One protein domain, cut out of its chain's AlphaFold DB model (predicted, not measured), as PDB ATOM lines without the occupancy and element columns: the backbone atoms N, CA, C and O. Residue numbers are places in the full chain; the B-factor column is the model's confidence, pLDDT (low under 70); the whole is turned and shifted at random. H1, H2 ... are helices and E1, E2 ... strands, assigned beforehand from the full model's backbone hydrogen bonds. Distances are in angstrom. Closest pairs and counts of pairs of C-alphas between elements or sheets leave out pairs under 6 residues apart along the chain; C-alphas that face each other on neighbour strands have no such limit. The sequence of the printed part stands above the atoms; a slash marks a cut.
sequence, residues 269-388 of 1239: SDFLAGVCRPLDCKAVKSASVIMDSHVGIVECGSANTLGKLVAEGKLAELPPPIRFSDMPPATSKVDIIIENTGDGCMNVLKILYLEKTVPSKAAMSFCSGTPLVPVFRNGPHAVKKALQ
ATOM      1  N   SER A 269     119.835 194.895 153.194       68.56
ATOM      2  CA  SER A 269     118.621 195.328 153.905       68.56
ATOM      3  C   SER A 269     117.385 194.508 153.516       68.56
ATOM      4  O   SER A 269     116.678 194.008 154.396       68.56
ATOM      5  N   ASP A 270     117.157 194.295 152.215       65.12
ATOM      6  CA  ASP A 270     116.021 193.508 151.705       65.12
ATOM      7  C   ASP A 270     116.096 192.045 152.161       65.12
ATOM      8  O   ASP A 270     115.100 191.444 152.578       65.12
ATOM      9  N   PHE A 271     117.303 191.470 152.124       69.12
ATOM     10  CA  PHE A 271     117.555 190.112 152.596       69.12
ATOM     11  C   PHE A 271     117.186 189.953 154.077       69.12
ATOM     12  O   PHE A 271     116.450 189.029 154.439       69.12
ATOM     13  N   LEU A 272     117.660 190.860 154.934       69.56
ATOM     14  CA  LEU A 272     117.433 190.779 156.377       69.56
ATOM     15  C   LEU A 272     115.960 190.995 156.748       69.56
ATOM     16  O   LEU A 272     115.448 190.264 157.599       69.56
ATOM     17  N   ALA A 273     115.261 191.908 156.071       67.12
ATOM     18  CA  ALA A 273     113.819 192.093 156.237       67.12
ATOM     19  C   ALA A 273     113.009 190.848 155.817       67.12
ATOM     20  O   ALA A 273     112.007 190.510 156.451       67.12
ATOM     21  N   GLY A 274     113.445 190.143 154.765       60.81
ATOM     22  CA  GLY A 274     112.731 188.994 154.205       60.81
ATOM     23  C   GLY A 274     112.922 187.658 154.939       60.81
ATOM     24  O   GLY A 274     111.995 186.841 154.949       60.81
ATOM     25  N   VAL A 275     114.100 187.388 155.526       62.22
ATOM     26  CA  VAL A 275     114.415 186.052 156.092       62.22
ATOM     27  C   VAL A 275     114.925 186.021 157.535       62.22
ATOM     28  O   VAL A 275     115.107 184.924 158.070       62.22
ATOM     29  N   CYS A 276     115.130 187.161 158.195       72.69
ATOM     30  CA  CYS A 276     115.662 187.214 159.561       72.69
ATOM     31  C   CYS A 276     114.644 187.740 160.583       72.69
ATOM     32  O   CYS A 276     113.570 188.233 160.248       72.69
ATOM     33  N   ARG A 277     114.978 187.603 161.870       76.62
ATOM     34  CA  ARG A 277     114.295 188.278 162.984       76.62
ATOM     35  C   ARG A 277     115.304 188.718 164.050       76.62
ATOM     36  O   ARG A 277     116.355 188.079 164.147       76.62
ATOM     37  N   PRO A 278     114.988 189.723 164.884       82.31
ATOM     38  CA  PRO A 278     115.809 190.090 166.036       82.31
ATOM     39  C   PRO A 278     116.093 188.917 166.982       82.31
ATOM     40  O   PRO A 278     115.217 188.086 167.246       82.31
ATOM     41  N   LEU A 279     117.310 188.878 167.528       80.06
ATOM     42  CA  LEU A 279     117.732 187.941 168.569       80.06
ATOM     43  C   LEU A 279     117.217 188.381 169.954       80.06
ATOM     44  O   LEU A 279     117.978 188.678 170.866       80.06
ATOM     45  N   ASP A 280     115.897 188.425 170.128       76.62
ATOM     46  CA  ASP A 280     115.285 188.705 171.431       76.62
ATOM     47  C   ASP A 280     115.375 187.482 172.363       76.62
ATOM     48  O   ASP A 280     114.819 186.424 172.067       76.62
ATOM     49  N   CYS A 281     116.005 187.650 173.530       70.25
ATOM     50  CA  CYS A 281     116.097 186.646 174.598       70.25
ATOM     51  C   CYS A 281     114.745 186.103 175.106       70.25
ATOM     52  O   CYS A 281     114.724 185.029 175.711       70.25
ATOM     53  N   LYS A 282     113.624 186.812 174.904       69.31
ATOM     54  CA  LYS A 282     112.279 186.319 175.258       69.31
ATOM     55  C   LYS A 282     111.718 185.389 174.174       69.31
ATOM     56  O   LYS A 282     111.148 184.348 174.502       69.31
ATOM     57  N   ALA A 283     111.900 185.733 172.897       68.12
ATOM     58  CA  ALA A 283     111.414 184.964 171.744       68.12
ATOM     59  C   ALA A 283     112.364 183.840 171.269       68.12
ATOM     60  O   ALA A 283     111.933 182.891 170.604       68.12
ATOM     61  N   VAL A 284     113.654 183.940 171.591       76.38
ATOM     62  CA  VAL A 284     114.729 183.020 171.198       76.38
ATOM     63  C   VAL A 284     115.570 182.730 172.438       76.38
ATOM     64  O   VAL A 284     116.170 183.637 173.003       76.38
ATOM     65  N   LYS A 285     115.639 181.466 172.873       78.00
ATOM     66  CA  LYS A 285     116.392 181.083 174.089       78.00
ATOM     67  C   LYS A 285     117.870 180.776 173.830       78.00
ATOM     68  O   LYS A 285     118.699 180.965 174.719       78.00
ATOM     69  N   SER A 286     118.193 180.296 172.634       83.56
ATOM     70  CA  SER A 286     119.549 179.949 172.210       83.56
ATOM     71  C   SER A 286     119.671 179.967 170.681       83.56
ATOM     72  O   SER A 286     118.667 179.834 169.976       83.56
ATOM     73  N   ALA A 287     120.894 180.137 170.172       81.06
ATOM     74  CA  ALA A 287     121.206 180.199 168.743       81.06
ATOM     75  C   ALA A 287     122.495 179.428 168.403       81.06
ATOM     76  O   ALA A 287     123.422 179.361 169.209       81.06
ATOM     77  N   SER A 288     122.546 178.842 167.204       82.25
ATOM     78  CA  SER A 288     123.744 178.209 166.615       82.25
ATOM     79  C   SER A 288     124.197 178.877 165.310       82.25
ATOM     80  O   SER A 288     125.316 178.649 164.863       82.25
ATOM     81  N   VAL A 289     123.353 179.728 164.717       82.69
ATOM     82  CA  VAL A 289     123.709 180.631 163.617       82.69
ATOM     83  C   VAL A 289     123.197 182.019 163.976       82.69
ATOM     84  O   VAL A 289     122.025 182.161 164.333       82.69
ATOM     85  N   ILE A 290     124.073 183.018 163.902       86.62
ATOM     86  CA  ILE A 290     123.798 184.418 164.245       86.62
ATOM     87  C   ILE A 290     124.205 185.289 163.056       86.62
ATOM     88  O   ILE A 290     125.185 185.001 162.371       86.62
ATOM     89  N   MET A 291     123.444 186.347 162.811       86.69
ATOM     90  CA  MET A 291     123.684 187.333 161.765       86.69
ATOM     91  C   MET A 291     123.845 188.700 162.428       86.69
ATOM     92  O   MET A 291     122.866 189.269 162.899       86.69
ATOM     93  N   ASP A 292     125.078 189.195 162.503       90.06
ATOM     94  CA  ASP A 292     125.411 190.500 163.080       90.06
ATOM     95  C   ASP A 292     125.499 191.540 161.955       90.06
ATOM     96  O   ASP A 292     126.380 191.466 161.090       90.06
ATOM     97  N   SER A 293     124.532 192.459 161.927       89.56
ATOM     98  CA  SER A 293     124.269 193.359 160.801       89.56
ATOM     99  C   SER A 293     124.664 194.805 161.093       89.56
ATOM    100  O   SER A 293     124.244 195.396 162.086       89.56
ATOM    101  N   HIS A 294     125.437 195.376 160.174       88.44
ATOM    102  CA  HIS A 294     125.947 196.741 160.193       88.44
ATOM    103  C   HIS A 294     125.499 197.404 158.886       88.44
ATOM    104  O   HIS A 294     125.938 196.992 157.818       88.44
ATOM    105  N   VAL A 295     124.584 198.369 158.939       85.31
ATOM    106  CA  VAL A 295     123.992 199.011 157.747       85.31
ATOM    107  C   VAL A 295     124.326 200.498 157.782       85.31
ATOM    108  O   VAL A 295     124.159 201.123 158.828       85.31
ATOM    109  N   GLY A 296     124.805 201.053 156.666       82.69
ATOM    110  CA  GLY A 296     125.168 202.469 156.561       82.69
ATOM    111  C   GLY A 296     126.351 202.894 157.441       82.69
ATOM    112  O   GLY A 296     126.373 204.025 157.924       82.69
ATOM    113  N   ILE A 297     127.328 202.011 157.686       86.94
ATOM    114  CA  ILE A 297     128.561 202.397 158.393       86.94
ATOM    115  C   ILE A 297     129.535 203.080 157.426       86.94
ATOM    116  O   ILE A 297     129.570 202.747 156.246       86.94
ATOM    117  N   VAL A 298     130.352 204.019 157.910       86.19
ATOM    118  CA  VAL A 298     131.431 204.636 157.109       86.19
ATOM    119  C   VAL A 298     132.409 203.554 156.633       86.19
ATOM    120  O   VAL A 298     132.750 202.658 157.409       86.19
ATOM    121  N   GLU A 299     132.870 203.627 155.378       83.44
ATOM    122  CA  GLU A 299     133.784 202.635 154.797       83.44
ATOM    123  C   GLU A 299     135.068 202.472 155.629       83.44
ATOM    124  O   GLU A 299     135.948 203.332 155.662       83.44
ATOM    125  N   CYS A 300     135.182 201.327 156.311       84.12
ATOM    126  CA  CYS A 300     136.254 201.045 157.267       84.12
ATOM    127  C   CYS A 300     137.376 200.146 156.705       84.12
ATOM    128  O   CYS A 300     138.201 199.635 157.463       84.12
ATOM    129  N   GLY A 301     137.401 199.925 155.387       80.62
ATOM    130  CA  GLY A 301     138.431 199.164 154.675       80.62
ATOM    131  C   GLY A 301     137.877 198.403 153.469       80.62
ATOM    132  O   GLY A 301     136.709 198.028 153.451       80.62
ATOM    133  N   SER A 302     138.719 198.135 152.463       76.62
ATOM    134  CA  SER A 302     138.263 197.457 151.239       76.62
ATOM    135  C   SER A 302     137.727 196.045 151.517       76.62
ATOM    136  O   SER A 302     138.279 195.315 152.347       76.62
ATOM    137  N   ALA A 303     136.716 195.612 150.757       73.38
ATOM    138  CA  ALA A 303     136.134 194.274 150.894       73.38
ATOM    139  C   ALA A 303     137.178 193.139 150.785       73.38
ATOM    140  O   ALA A 303     137.079 192.141 151.499       73.38
ATOM    141  N   ASN A 304     138.224 193.317 149.967       70.38
ATOM    142  CA  ASN A 304     139.343 192.375 149.863       70.38
ATOM    143  C   ASN A 304     140.175 192.307 151.155       70.38
ATOM    144  O   ASN A 304     140.538 191.218 151.596       70.38
ATOM    145  N   THR A 305     140.465 193.455 151.779       77.25
ATOM    146  CA  THR A 305     141.221 193.524 153.040       77.25
ATOM    147  C   THR A 305     140.443 192.853 154.172       77.25
ATOM    148  O   THR A 305     140.982 192.013 154.889       77.25
ATOM    149  N   LEU A 306     139.157 193.187 154.300       78.50
ATOM    150  CA  LEU A 306     138.293 192.689 155.372       78.50
ATOM    151  C   LEU A 306     137.974 191.196 155.199       78.50
ATOM    152  O   LEU A 306     138.083 190.428 156.156       78.50
ATOM    153  N   GLY A 307     137.688 190.758 153.969       73.31
ATOM    154  CA  GLY A 307     137.520 189.343 153.637       73.31
ATOM    155  C   GLY A 307     138.780 188.515 153.908       73.31
ATOM    156  O   GLY A 307     138.676 187.396 154.409       73.31
ATOM    157  N   LYS A 308     139.976 189.072 153.663       75.62
ATOM    158  CA  LYS A 308     141.253 188.411 153.978       75.62
ATOM    159  C   LYS A 308     141.459 188.226 155.486       75.62
ATOM    160  O   LYS A 308     141.837 187.133 155.893       75.62
ATOM    161  N   LEU A 309     141.168 189.235 156.314       76.44
ATOM    162  CA  LEU A 309     141.273 189.112 157.777       76.44
ATOM    163  C   LEU A 309     140.345 188.021 158.334       76.44
ATOM    164  O   LEU A 309     140.768 187.226 159.171       76.44
ATOM    165  N   VAL A 310     139.108 187.928 157.829       78.62
ATOM    166  CA  VAL A 310     138.173 186.856 158.218       78.62
ATOM    167  C   VAL A 310     138.649 185.485 157.720       78.62
ATOM    168  O   VAL A 310     138.638 184.526 158.489       78.62
ATOM    169  N   ALA A 311     139.139 185.386 156.480       69.50
ATOM    170  CA  ALA A 311     139.651 184.135 155.910       69.50
ATOM    171  C   ALA A 311     140.939 183.619 156.587       69.50
ATOM    172  O   ALA A 311     141.156 182.409 156.630       69.50
ATOM    173  N   GLU A 312     141.772 184.510 157.135       79.19
ATOM    174  CA  GLU A 312     142.948 184.172 157.955       79.19
ATOM    175  C   GLU A 312     142.606 183.939 159.444       79.19
ATOM    176  O   GLU A 312     143.499 183.654 160.238       79.19
ATOM    177  N   GLY A 313     141.333 184.053 159.850       77.06
ATOM    178  CA  GLY A 313     140.890 183.870 161.241       77.06
ATOM    179  C   GLY A 313     141.248 185.023 162.191       77.06
ATOM    180  O   GLY A 313     141.032 184.926 163.399       77.06
ATOM    181  N   LYS A 314     141.756 186.142 161.665       84.25
ATOM    182  CA  LYS A 314     142.255 187.314 162.405       84.25
ATOM    183  C   LYS A 314     141.129 188.249 162.852       84.25
ATOM    184  O   LYS A 314     141.147 189.454 162.615       84.25
ATOM    185  N   LEU A 315     140.118 187.694 163.516       84.81
ATOM    186  CA  LEU A 315     138.887 188.418 163.864       84.81
ATOM    187  C   LEU A 315     139.120 189.601 164.828       84.81
ATOM    188  O   LEU A 315     138.343 190.554 164.823       84.81
ATOM    189  N   ALA A 316     140.206 189.574 165.609       83.94
ATOM    190  CA  ALA A 316     140.620 190.677 166.480       83.94
ATOM    191  C   ALA A 316     141.252 191.866 165.719       83.94
ATOM    192  O   ALA A 316     141.183 192.999 166.190       83.94
ATOM    193  N   GLU A 317     141.827 191.631 164.532       86.00
ATOM    194  CA  GLU A 317     142.438 192.669 163.682       86.00
ATOM    195  C   GLU A 317     141.391 193.466 162.877       86.00
ATOM    196  O   GLU A 317     141.726 194.471 162.252       86.00
ATOM    197  N   LEU A 318     140.112 193.062 162.905       87.62
ATOM    198  CA  LEU A 318     139.027 193.768 162.216       87.62
ATOM    199  C   LEU A 318     138.925 195.248 162.656       87.62
ATOM    200  O   LEU A 318     139.172 195.550 163.831       87.62
ATOM    201  N   PRO A 319     138.535 196.177 161.758       87.38
ATOM    202  CA  PRO A 319     138.357 197.591 162.091       87.38
ATOM    203  C   PRO A 319     137.365 197.805 163.242       87.38
ATOM    204  O   PRO A 319     136.379 197.067 163.319       87.38
ATOM    205  N   PRO A 320     137.550 198.832 164.098       85.44
ATOM    206  CA  PRO A 320     136.675 199.076 165.246       85.44
ATOM    207  C   PRO A 320     135.161 199.081 164.951       85.44
ATOM    208  O   PRO A 320     134.446 198.494 165.759       85.44
ATOM    209  N   PRO A 321     134.652 199.621 163.817       84.31
ATOM    210  CA  PRO A 321     133.217 199.579 163.509       84.31
ATOM    211  C   PRO A 321     132.621 198.172 163.353       84.31
ATOM    212  O   PRO A 321     131.435 198.000 163.601       84.31
ATOM    213  N   ILE A 322     133.415 197.168 162.952       88.44
ATOM    214  CA  ILE A 322     132.926 195.801 162.668       88.44
ATOM    215  C   ILE A 322     133.616 194.702 163.484       88.44
ATOM    216  O   ILE A 322     133.263 193.526 163.356       88.44
ATOM    217  N   ARG A 323     134.577 195.046 164.347       89.69
ATOM    218  CA  ARG A 323     135.185 194.129 165.323       89.69
ATOM    219  C   ARG A 323     134.106 193.536 166.234       89.69
ATOM    220  O   ARG A 323     133.110 194.197 166.506       89.69
ATOM    221  N   PHE A 324     134.256 192.285 166.662       89.75
ATOM    222  CA  PHE A 324     133.325 191.665 167.615       89.75
ATOM    223  C   PHE A 324     133.454 192.305 169.006       89.75
ATOM    224  O   PHE A 324     134.545 192.746 169.367       89.75
ATOM    225  N   SER A 325     132.352 192.369 169.757       85.31
ATOM    226  CA  SER A 325     132.326 192.981 171.095       85.31
ATOM    227  C   SER A 325     132.999 192.069 172.125       85.31
ATOM    228  O   SER A 325     134.041 192.432 172.665       85.31
ATOM    229  N   ASP A 326     132.484 190.850 172.299       87.81
ATOM    230  CA  ASP A 326     133.237 189.704 172.816       87.81
ATOM    231  C   ASP A 326     133.758 188.846 171.652       87.81
ATOM    232  O   ASP A 326     133.081 188.661 170.639       87.81
ATOM    233  N   MET A 327     134.935 188.234 171.802       88.00
ATOM    234  CA  MET A 327     135.424 187.263 170.817       88.00
ATOM    235  C   MET A 327     134.558 185.986 170.815       88.00
ATOM    236  O   MET A 327     134.353 185.394 171.879       88.00
ATOM    237  N   PRO A 328     134.080 185.506 169.648       85.62
ATOM    238  CA  PRO A 328     133.357 184.241 169.567       85.62
ATOM    239  C   PRO A 328     134.281 183.045 169.891       85.62
ATOM    240  O   PRO A 328     135.499 183.145 169.718       85.62
ATOM    241  N   PRO A 329     133.733 181.888 170.323       84.06
ATOM    242  CA  PRO A 329     134.524 180.694 170.628       84.06
ATOM    243  C   PRO A 329     135.424 180.275 169.460       84.06
ATOM    244  O   PRO A 329     134.980 180.294 168.316       84.06
ATOM    245  N   ALA A 330     136.649 179.819 169.738       76.88
ATOM    246  CA  ALA A 330     137.659 179.534 168.709       76.88
ATOM    247  C   ALA A 330     137.278 178.439 167.682       76.88
ATOM    248  O   ALA A 330     137.896 178.361 166.625       76.88
ATOM    249  N   THR A 331     136.262 177.610 167.955       78.50
ATOM    250  CA  THR A 331     135.708 176.629 166.997       78.50
ATOM    251  C   THR A 331     134.573 177.187 166.124       78.50
ATOM    252  O   THR A 331     133.987 176.457 165.323       78.50
ATOM    253  N   SER A 332     134.245 178.475 166.253       78.69
ATOM    254  CA  SER A 332     133.195 179.140 165.474       78.69
ATOM    255  C   SER A 332     133.692 179.502 164.078       78.69
ATOM    256  O   SER A 332     134.734 180.140 163.933       78.69
ATOM    257  N   LYS A 333     132.909 179.187 163.043       82.12
ATOM    258  CA  LYS A 333     133.160 179.710 161.695       82.12
ATOM    259  C   LYS A 333     132.509 181.084 161.559       82.12
ATOM    260  O   LYS A 333     131.344 181.248 161.911       82.12
ATOM    261  N   VAL A 334     133.241 182.046 161.007       80.19
ATOM    262  CA  VAL A 334     132.723 183.369 160.644       80.19
ATOM    263  C   VAL A 334     132.821 183.534 159.133       80.19
ATOM    264  O   VAL A 334     133.887 183.329 158.561       80.19
ATOM    265  N   ASP A 335     131.713 183.913 158.502       78.81
ATOM    266  CA  ASP A 335     131.682 184.462 157.145       78.81
ATOM    267  C   ASP A 335     131.334 185.957 157.202       78.81
ATOM    268  O   ASP A 335     130.751 186.434 158.181       78.81
ATOM    269  N   ILE A 336     131.665 186.701 156.147       81.06
ATOM    270  CA  ILE A 336     131.365 188.131 156.025       81.06
ATOM    271  C   ILE A 336     130.873 188.451 154.608       81.06
ATOM    272  O   ILE A 336     131.434 187.967 153.626       81.06
ATOM    273  N   ILE A 337     129.818 189.260 154.509       78.06
ATOM    274  CA  ILE A 337     129.301 189.830 153.258       78.06
ATOM    275  C   ILE A 337     129.436 191.350 153.366       78.06
ATOM    276  O   ILE A 337     129.157 191.915 154.424       78.06
ATOM    277  N   ILE A 338     129.903 191.995 152.295       79.12
ATOM    278  CA  ILE A 338     130.206 193.430 152.251       79.12
ATOM    279  C   ILE A 338     129.615 194.009 150.963       79.12
ATOM    280  O   ILE A 338     129.883 193.502 149.874       79.12
ATOM    281  N   GLU A 339     128.834 195.072 151.106       77.94
ATOM    282  CA  GLU A 339     128.154 195.821 150.050       77.94
ATOM    283  C   GLU A 339     128.533 197.300 150.229       77.94
ATOM    284  O   GLU A 339     128.162 197.913 151.222       77.94
ATOM    285  N   ASN A 340     129.326 197.870 149.317       76.00
ATOM    286  CA  ASN A 340     129.647 199.304 149.336       76.00
ATOM    287  C   ASN A 340     128.502 200.067 148.648       76.00
ATOM    288  O   ASN A 340     128.102 199.695 147.542       76.00
ATOM    289  N   THR A 341     127.958 201.093 149.306       74.75
ATOM    290  CA  THR A 341     126.770 201.831 148.839       74.75
ATOM    291  C   THR A 341     127.093 202.986 147.884       74.75
ATOM    292  O   THR A 341     126.180 203.578 147.313       74.75
ATOM    293  N   GLY A 342     128.377 203.264 147.626       68.81
ATOM    294  CA  GLY A 342     128.852 204.249 146.642       68.81
ATOM    295  C   GLY A 342     128.845 205.706 147.120       68.81
ATOM    296  O   GLY A 342     129.305 206.591 146.404       68.81
ATOM    297  N   ASP A 343     128.362 205.947 148.335       77.69
ATOM    298  CA  ASP A 343     128.215 207.234 149.025       77.69
ATOM    299  C   ASP A 343     129.291 207.475 150.106       77.69
ATOM    300  O   ASP A 343     129.227 208.452 150.849       77.69
ATOM    301  N   GLY A 344     130.289 206.588 150.199       75.44
ATOM    302  CA  GLY A 344     131.288 206.559 151.278       75.44
ATOM    303  C   GLY A 344     130.894 205.674 152.469       75.44
ATOM    304  O   GLY A 344     131.678 205.529 153.413       75.44
ATOM    305  N   CYS A 345     129.716 205.048 152.420       82.00
ATOM    306  CA  CYS A 345     129.272 204.050 153.383       82.00
ATOM    307  C   CYS A 345     129.349 202.616 152.821       82.00
ATOM    308  O   CYS A 345     129.589 202.362 151.636       82.00
ATOM    309  N   MET A 346     129.162 201.648 153.714       84.50
ATOM    310  CA  MET A 346     129.001 200.239 153.390       84.50
ATOM    311  C   MET A 346     128.014 199.551 154.335       84.50
ATOM    312  O   MET A 346     127.858 199.916 155.502       84.50
ATOM    313  N   ASN A 347     127.402 198.490 153.824       84.00
ATOM    314  CA  ASN A 347     126.665 197.500 154.587       84.00
ATOM    315  C   ASN A 347     127.562 196.268 154.780       84.00
ATOM    316  O   ASN A 347     128.150 195.749 153.828       84.00
ATOM    317  N   VAL A 348     127.660 195.781 156.014       84.94
ATOM    318  CA  VAL A 348     128.442 194.603 156.393       84.94
ATOM    319  C   VAL A 348     127.557 193.638 157.176       84.94
ATOM    320  O   VAL A 348     126.928 193.996 158.171       84.94
ATOM    321  N   LEU A 349     127.528 192.380 156.747       86.81
ATOM    322  CA  LEU A 349     126.813 191.302 157.421       86.81
ATOM    323  C   LEU A 349     127.799 190.203 157.815       86.81
ATOM    324  O   LEU A 349     128.312 189.481 156.960       86.81
ATOM    325  N   LYS A 350     128.047 190.060 159.118       89.50
ATOM    326  CA  LYS A 350     128.860 188.976 159.682       89.50
ATOM    327  C   LYS A 350     127.946 187.803 160.028       89.50
ATOM    328  O   LYS A 350     126.938 187.981 160.710       89.50
ATOM    329  N   ILE A 351     128.291 186.598 159.581       86.31
ATOM    330  CA  ILE A 351     127.511 185.379 159.825       86.31
ATOM    331  C   ILE A 351     128.346 184.441 160.695       86.31
ATOM    332  O   ILE A 351     129.356 183.901 160.245       86.31
ATOM    333  N   LEU A 352     127.929 184.264 161.948       84.56
ATOM    334  CA  LEU A 352     128.602 183.419 162.930       84.56
ATOM    335  C   LEU A 352     127.916 182.051 162.967       84.56
ATOM    336  O   LEU A 352     126.712 181.968 163.221       84.56
ATOM    337  N   TYR A 353     128.682 180.982 162.779       83.25
ATOM    338  CA  TYR A 353     128.247 179.597 162.935       83.25
ATOM    339  C   TYR A 353     128.947 179.005 164.156       83.25
ATOM    340  O   TYR A 353     130.172 178.877 164.182       83.25
ATOM    341  N   LEU A 354     128.161 178.638 165.162       80.75
ATOM    342  CA  LEU A 354     128.645 178.101 166.425       80.75
ATOM    343  C   LEU A 354     128.516 176.575 166.413       80.75
ATOM    344  O   LEU A 354     127.435 176.041 166.165       80.75
ATOM    345  N   GLU A 355     129.612 175.878 166.723       76.12
ATOM    346  CA  GLU A 355     129.686 174.407 166.809       76.12
ATOM    347  C   GLU A 355     128.600 173.813 167.729       76.12
ATOM    348  O   GLU A 355     128.079 172.723 167.491       76.12
ATOM    349  N   LYS A 356     128.242 174.555 168.783       77.81
ATOM    350  CA  LYS A 356     127.227 174.207 169.780       77.81
ATOM    351  C   LYS A 356     126.300 175.404 169.994       77.81
ATOM    352  O   LYS A 356     126.749 176.546 170.023       77.81
ATOM    353  N   THR A 357     125.006 175.146 170.164       82.00
ATOM    354  CA  THR A 357     123.983 176.183 170.376       82.00
ATOM    355  C   THR A 357     124.206 176.903 171.713       82.00
ATOM    356  O   THR A 357     124.096 176.276 172.766       82.00
ATOM    357  N   VAL A 358     124.471 178.213 171.696       84.56
ATOM    358  CA  VAL A 358     124.716 179.011 172.916       84.56
ATOM    359  C   VAL A 358     123.455 179.769 173.357       84.56
ATOM    360  O   VAL A 358     122.616 180.088 172.509       84.56
ATOM    361  N   PRO A 359     123.285 180.096 174.653       88.94
ATOM    362  CA  PRO A 359     122.182 180.938 175.123       88.94
ATOM    363  C   PRO A 359     122.182 182.316 174.452       88.94
ATOM    364  O   PRO A 359     123.245 182.908 174.263       88.94
ATOM    365  N   SER A 360     121.002 182.872 174.164       85.00
ATOM    366  CA  SER A 360     120.884 184.141 173.421       85.00
ATOM    367  C   SER A 360     121.625 185.311 174.079       85.00
ATOM    368  O   SER A 360     122.179 186.149 173.381       85.00
ATOM    369  N   LYS A 361     121.723 185.329 175.418       85.19
ATOM    370  CA  LYS A 361     122.492 186.345 176.158       85.19
ATOM    371  C   LYS A 361     123.992 186.336 175.813       85.19
ATOM    372  O   LYS A 361     124.585 187.405 175.779       85.19
ATOM    373  N   ALA A 362     124.577 185.167 175.545       85.31
ATOM    374  CA  ALA A 362     125.968 185.043 175.096       85.31
ATOM    375  C   ALA A 362     126.094 185.280 173.581       85.31
ATOM    376  O   ALA A 362     127.001 185.965 173.132       85.31
ATOM    377  N   ALA A 363     125.136 184.789 172.788       84.50
ATOM    378  CA  ALA A 363     125.094 185.049 171.347       84.50
ATOM    379  C   ALA A 363     125.066 186.554 171.009       84.50
ATOM    380  O   ALA A 363     125.722 186.981 170.061       84.50
ATOM    381  N   MET A 364     124.338 187.359 171.793       85.88
ATOM    382  CA  MET A 364     124.318 188.816 171.634       85.88
ATOM    383  C   MET A 364     125.634 189.491 172.030       85.88
ATOM    384  O   MET A 364     125.953 190.505 171.426       85.88
ATOM    385  N   SER A 365     126.399 188.976 173.003       87.56
ATOM    386  CA  SER A 365     127.608 189.674 173.470       87.56
ATOM    387  C   SER A 365     128.780 189.577 172.489       87.56
ATOM    388  O   SER A 365     129.638 190.452 172.475       87.56
ATOM    389  N   PHE A 366     128.769 188.598 171.575       87.19
ATOM    390  CA  PHE A 366     129.683 188.588 170.426       87.19
ATOM    391  C   PHE A 366     129.366 189.693 169.400       87.19
ATOM    392  O   PHE A 366     130.261 190.183 168.711       87.19
ATOM    393  N   CYS A 367     128.092 190.061 169.253       89.12
ATOM    394  CA  CYS A 367     127.623 190.960 168.199       89.12
ATOM    395  C   CYS A 367     127.966 192.419 168.517       89.12
ATOM    396  O   CYS A 367     127.845 192.845 169.661       89.12
ATOM    397  N   SER A 368     128.349 193.183 167.492       89.00
ATOM    398  CA  SER A 368     128.679 194.612 167.617       89.00
ATOM    399  C   SER A 368     127.780 195.540 166.799       89.00
ATOM    400  O   SER A 368     127.867 196.755 166.944       89.00
ATOM    401  N   GLY A 369     126.912 194.979 165.958       87.38
ATOM    402  CA  GLY A 369     125.845 195.672 165.247       87.38
ATOM    403  C   GLY A 369     124.486 195.154 165.712       87.38
ATOM    404  O   GLY A 369     124.265 194.905 166.897       87.38
ATOM    405  N   THR A 370     123.552 194.987 164.779       89.31
ATOM    406  CA  THR A 370     122.207 194.470 165.066       89.31
ATOM    407  C   THR A 370     122.216 192.934 165.092       89.31
ATOM    408  O   THR A 370     122.424 192.325 164.038       89.31
ATOM    409  N   PRO A 371     121.941 192.278 166.241       88.75
ATOM    410  CA  PRO A 371     121.951 190.824 166.342       88.75
ATOM    411  C   PRO A 371     120.638 190.220 165.826       88.75
ATOM    412  O   PRO A 371     119.558 190.392 166.404       88.75
ATOM    413  N   LEU A 372     120.736 189.462 164.739       85.81
ATOM    414  CA  LEU A 372     119.625 188.796 164.065       85.81
ATOM    415  C   LEU A 372     119.830 187.273 164.044       85.81
ATOM    416  O   LEU A 372     120.949 186.766 164.140       85.81
ATOM    417  N   VAL A 373     118.742 186.522 163.867       81.00
ATOM    418  CA  VAL A 373     118.783 185.079 163.579       81.00
ATOM    419  C   VAL A 373     117.933 184.729 162.354       81.00
ATOM    420  O   VAL A 373     116.843 185.291 162.187       81.00
ATOM    421  N   PRO A 374     118.380 183.782 161.506       74.50
ATOM    422  CA  PRO A 374     117.621 183.350 160.338       74.50
ATOM    423  C   PRO A 374     116.335 182.618 160.743       74.50
ATOM    424  O   PRO A 374     116.331 181.718 161.588       74.50
ATOM    425  N   VAL A 375     115.220 182.973 160.104       62.62
ATOM    426  CA  VAL A 375     113.923 182.317 160.289       62.62
ATOM    427  C   VAL A 375     113.813 181.159 159.303       62.62
ATOM    428  O   VAL A 375     113.405 181.328 158.154       62.62
ATOM    429  N   PHE A 376     114.148 179.954 159.764       48.12
ATOM    430  CA  PHE A 376     114.008 178.716 158.993       48.12
ATOM    431  C   PHE A 376     112.532 178.374 158.698       48.12
ATOM    432  O   PHE A 376     111.927 177.517 159.340       48.12
ATOM    433  N   ARG A 377     111.948 179.017 157.680       43.22
ATOM    434  CA  ARG A 377     110.781 178.484 156.961       43.22
ATOM    435  C   ARG A 377     111.228 177.276 156.123       43.22
ATOM    436  O   ARG A 377     112.363 177.233 155.651       43.22
ATOM    437  N   ASN A 378     110.344 176.296 155.922       28.36
ATOM    438  CA  ASN A 378     110.660 175.050 155.206       28.36
ATOM    439  C   ASN A 378     110.899 175.279 153.699       28.36
ATOM    440  O   ASN A 378     110.015 175.071 152.872       28.36
ATOM    441  N   GLY A 379     112.116 175.688 153.337       32.69
ATOM    442  CA  GLY A 379     112.523 175.903 151.951       32.69
ATOM    443  C   GLY A 379     114.021 176.203 151.818       32.69
ATOM    444  O   GLY A 379     114.410 177.361 151.978       32.69
ATOM    445  N   PRO A 380     114.878 175.225 151.451       38.28
ATOM    446  CA  PRO A 380     116.330 175.411 151.280       38.28
ATOM    447  C   PRO A 380     116.691 176.171 149.981       38.28
ATOM    448  O   PRO A 380     117.646 175.833 149.282       38.28
ATOM    449  N   HIS A 381     115.884 177.173 149.625       36.59
ATOM    450  CA  HIS A 381     115.909 177.877 148.345       36.59
ATOM    451  C   HIS A 381     116.078 179.399 148.493       36.59
ATOM    452  O   HIS A 381     116.663 180.013 147.605       36.59
ATOM    453  N   ALA A 382     115.627 179.998 149.605       38.16
ATOM    454  CA  ALA A 382     115.764 181.436 149.863       38.16
ATOM    455  C   ALA A 382     117.212 181.805 150.229       38.16
ATOM    456  O   ALA A 382     117.902 182.437 149.436       38.16
ATOM    457  N   VAL A 383     117.718 181.285 151.358       39.09
ATOM    458  CA  VAL A 383     119.128 181.434 151.786       39.09
ATOM    459  C   VAL A 383     120.096 181.010 150.676       39.09
ATOM    460  O   VAL A 383     121.114 181.650 150.448       39.09
ATOM    461  N   LYS A 384     119.743 179.962 149.922       39.47
ATOM    462  CA  LYS A 384     120.555 179.468 148.810       39.47
ATOM    463  C   LYS A 384     120.607 180.430 147.611       39.47
ATOM    464  O   LYS A 384     121.633 180.451 146.952       39.47
ATOM    465  N   LYS A 385     119.556 181.212 147.328       38.62
ATOM    466  CA  LYS A 385     119.611 182.283 146.313       38.62
ATOM    467  C   LYS A 385     120.367 183.513 146.827       38.62
ATOM    468  O   LYS A 385     121.160 184.077 146.084       38.62
ATOM    469  N   ALA A 386     120.164 183.890 148.089       36.88
ATOM    470  CA  ALA A 386     120.863 185.022 148.700       36.88
ATOM    471  C   ALA A 386     122.389 184.820 148.728       36.88
ATOM    472  O   ALA A 386     123.129 185.715 148.351       36.88
ATOM    473  N   LEU A 387     122.863 183.609 149.042       39.75
ATOM    474  CA  LEU A 387     124.282 183.221 148.958       39.75
ATOM    475  C   LEU A 387     124.788 182.984 147.513       39.75
ATOM    476  O   LEU A 387     125.817 182.338 147.320       39.75
ATOM    477  N   GLN A 388     124.053 183.428 146.486       37.97
ATOM    478  CA  GLN A 388     124.399 183.233 145.070       37.97
ATOM    479  C   GLN A 388     124.326 184.508 144.210       37.97
ATOM    480  O   GLN A 388     124.621 184.406 143.022       37.97
TER     481      GLN A 388
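AT A GLANCE: This is residues 269 to 388 of the 1239 residues of an uncharacterized protein of Symbiodinium microadriaticum (UniProt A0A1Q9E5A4). A twisted antiparallel sheet, with the long strands E2, E4 and E3 side by side and the short E5 and E1 at one edge, has H2 and H3 over one face and H1 over the other. The long link of residues 312 to 332 loops round on the side of H2 and H3, while the short H4 lies out beyond the sheet on the side of H1. The printed part has 120 residues, with four named helices and five named strands in the order H1 E1 E2 H2 E3 E4 H3 E5 H4; the sheet's order is E1 E5 E2 E4 E3, and the class is mixed, helices and strands. The whole is compact, with a radius of gyration of the C-alphas of 14.0 A and spans of 35 by 29 by 23 A.

HOW THE PARTS SIT: E4, residues 345 to 359, is an inner strand. Its antiparallel neighbour E2, residues 286 to 298, runs at 167 degrees to it, with N 292 and O 350 within hydrogen-bond range at 2.9 A. On the other side of E4 is the edge strand E3, residues 333 to 340, antiparallel at 164 degrees, with N 337 and O 349 at 2.9 A; E3 and E4 form a hairpin. E5, residues 370 to 374, is staggered: its residues 370 to 372 pair with E2, N 372 and O 291 being 2.8 A apart, and its residues 372 to 374 pair with the edge strand E1, residues 276 to 278, N 373 and O 277 being 2.9 A apart. E2 bends by 69 degrees at residue 289 and E4 by 110 degrees at residue 356. H3, residues 360 to 366, is on the sheet at a height of 6.4 A, over E2 and slantwise to the strands, at 40 degrees to E2 on the local plane; the closest C-alphas of the two are those of Ser 286 and Ser 360, 4.6 A apart. H2, residues 303 to 311, is on the same face at a height of 8.4 A, over E3 and along the strands; the C-alphas of Ala 303 and Ile 338, the closest, are 6.1 A apart. H2 and H3 are apart. E2, H2, E3 and E4, H3, E5 are split strand-helix-strand units, each with another strand between its two same-way strands, and both crossovers are right-handed. H1, residues 269 to 275, is on the opposite face at a height of 8.9 A, over E2 and, only just, over E5, on which 3 of its C-alphas fall. H4, residues 382 to 386, is not on the sheet; H1 and H4 only just touch, with 3 pairs of C-alphas within 8 A, the closest being Phe 271 and Ala 386 at 7.2 A. In H1, H2 and H4 every O i to N i+4 pair is within hydrogen-bond range; in H3 it is 1 of 3, beside 2 of 4 O i to N i+3 pairs.

IN THESE COORDINATES: H1 begins at C-alpha 269, (118.621, 195.328, 153.905). E2 is 31.3 A long from first to last C-alpha, E3 23.4 A, and E5 12.9 A. E4, the longest strand by residues, runs 32.5 A from C-alpha 345 at (129.272, 204.050, 153.383) to C-alpha 359 at (122.182, 180.938, 175.123). H2 measures 11.8 A. H4 ends at C-alpha 386, (120.863, 185.022, 148.700).

THE WHOLE: The two C-alphas farthest apart, those of Asp 343 and Lys 356, are 39.0 A apart. The printed part has no cut. The link from H2 to E3, 21 residues, is long. The mean pLDDT of the printed part is 76.1; residues 269 to 275, 282 to 283, 311, 342 and 375 to 388 are under 70, and H4 has a mean of 38.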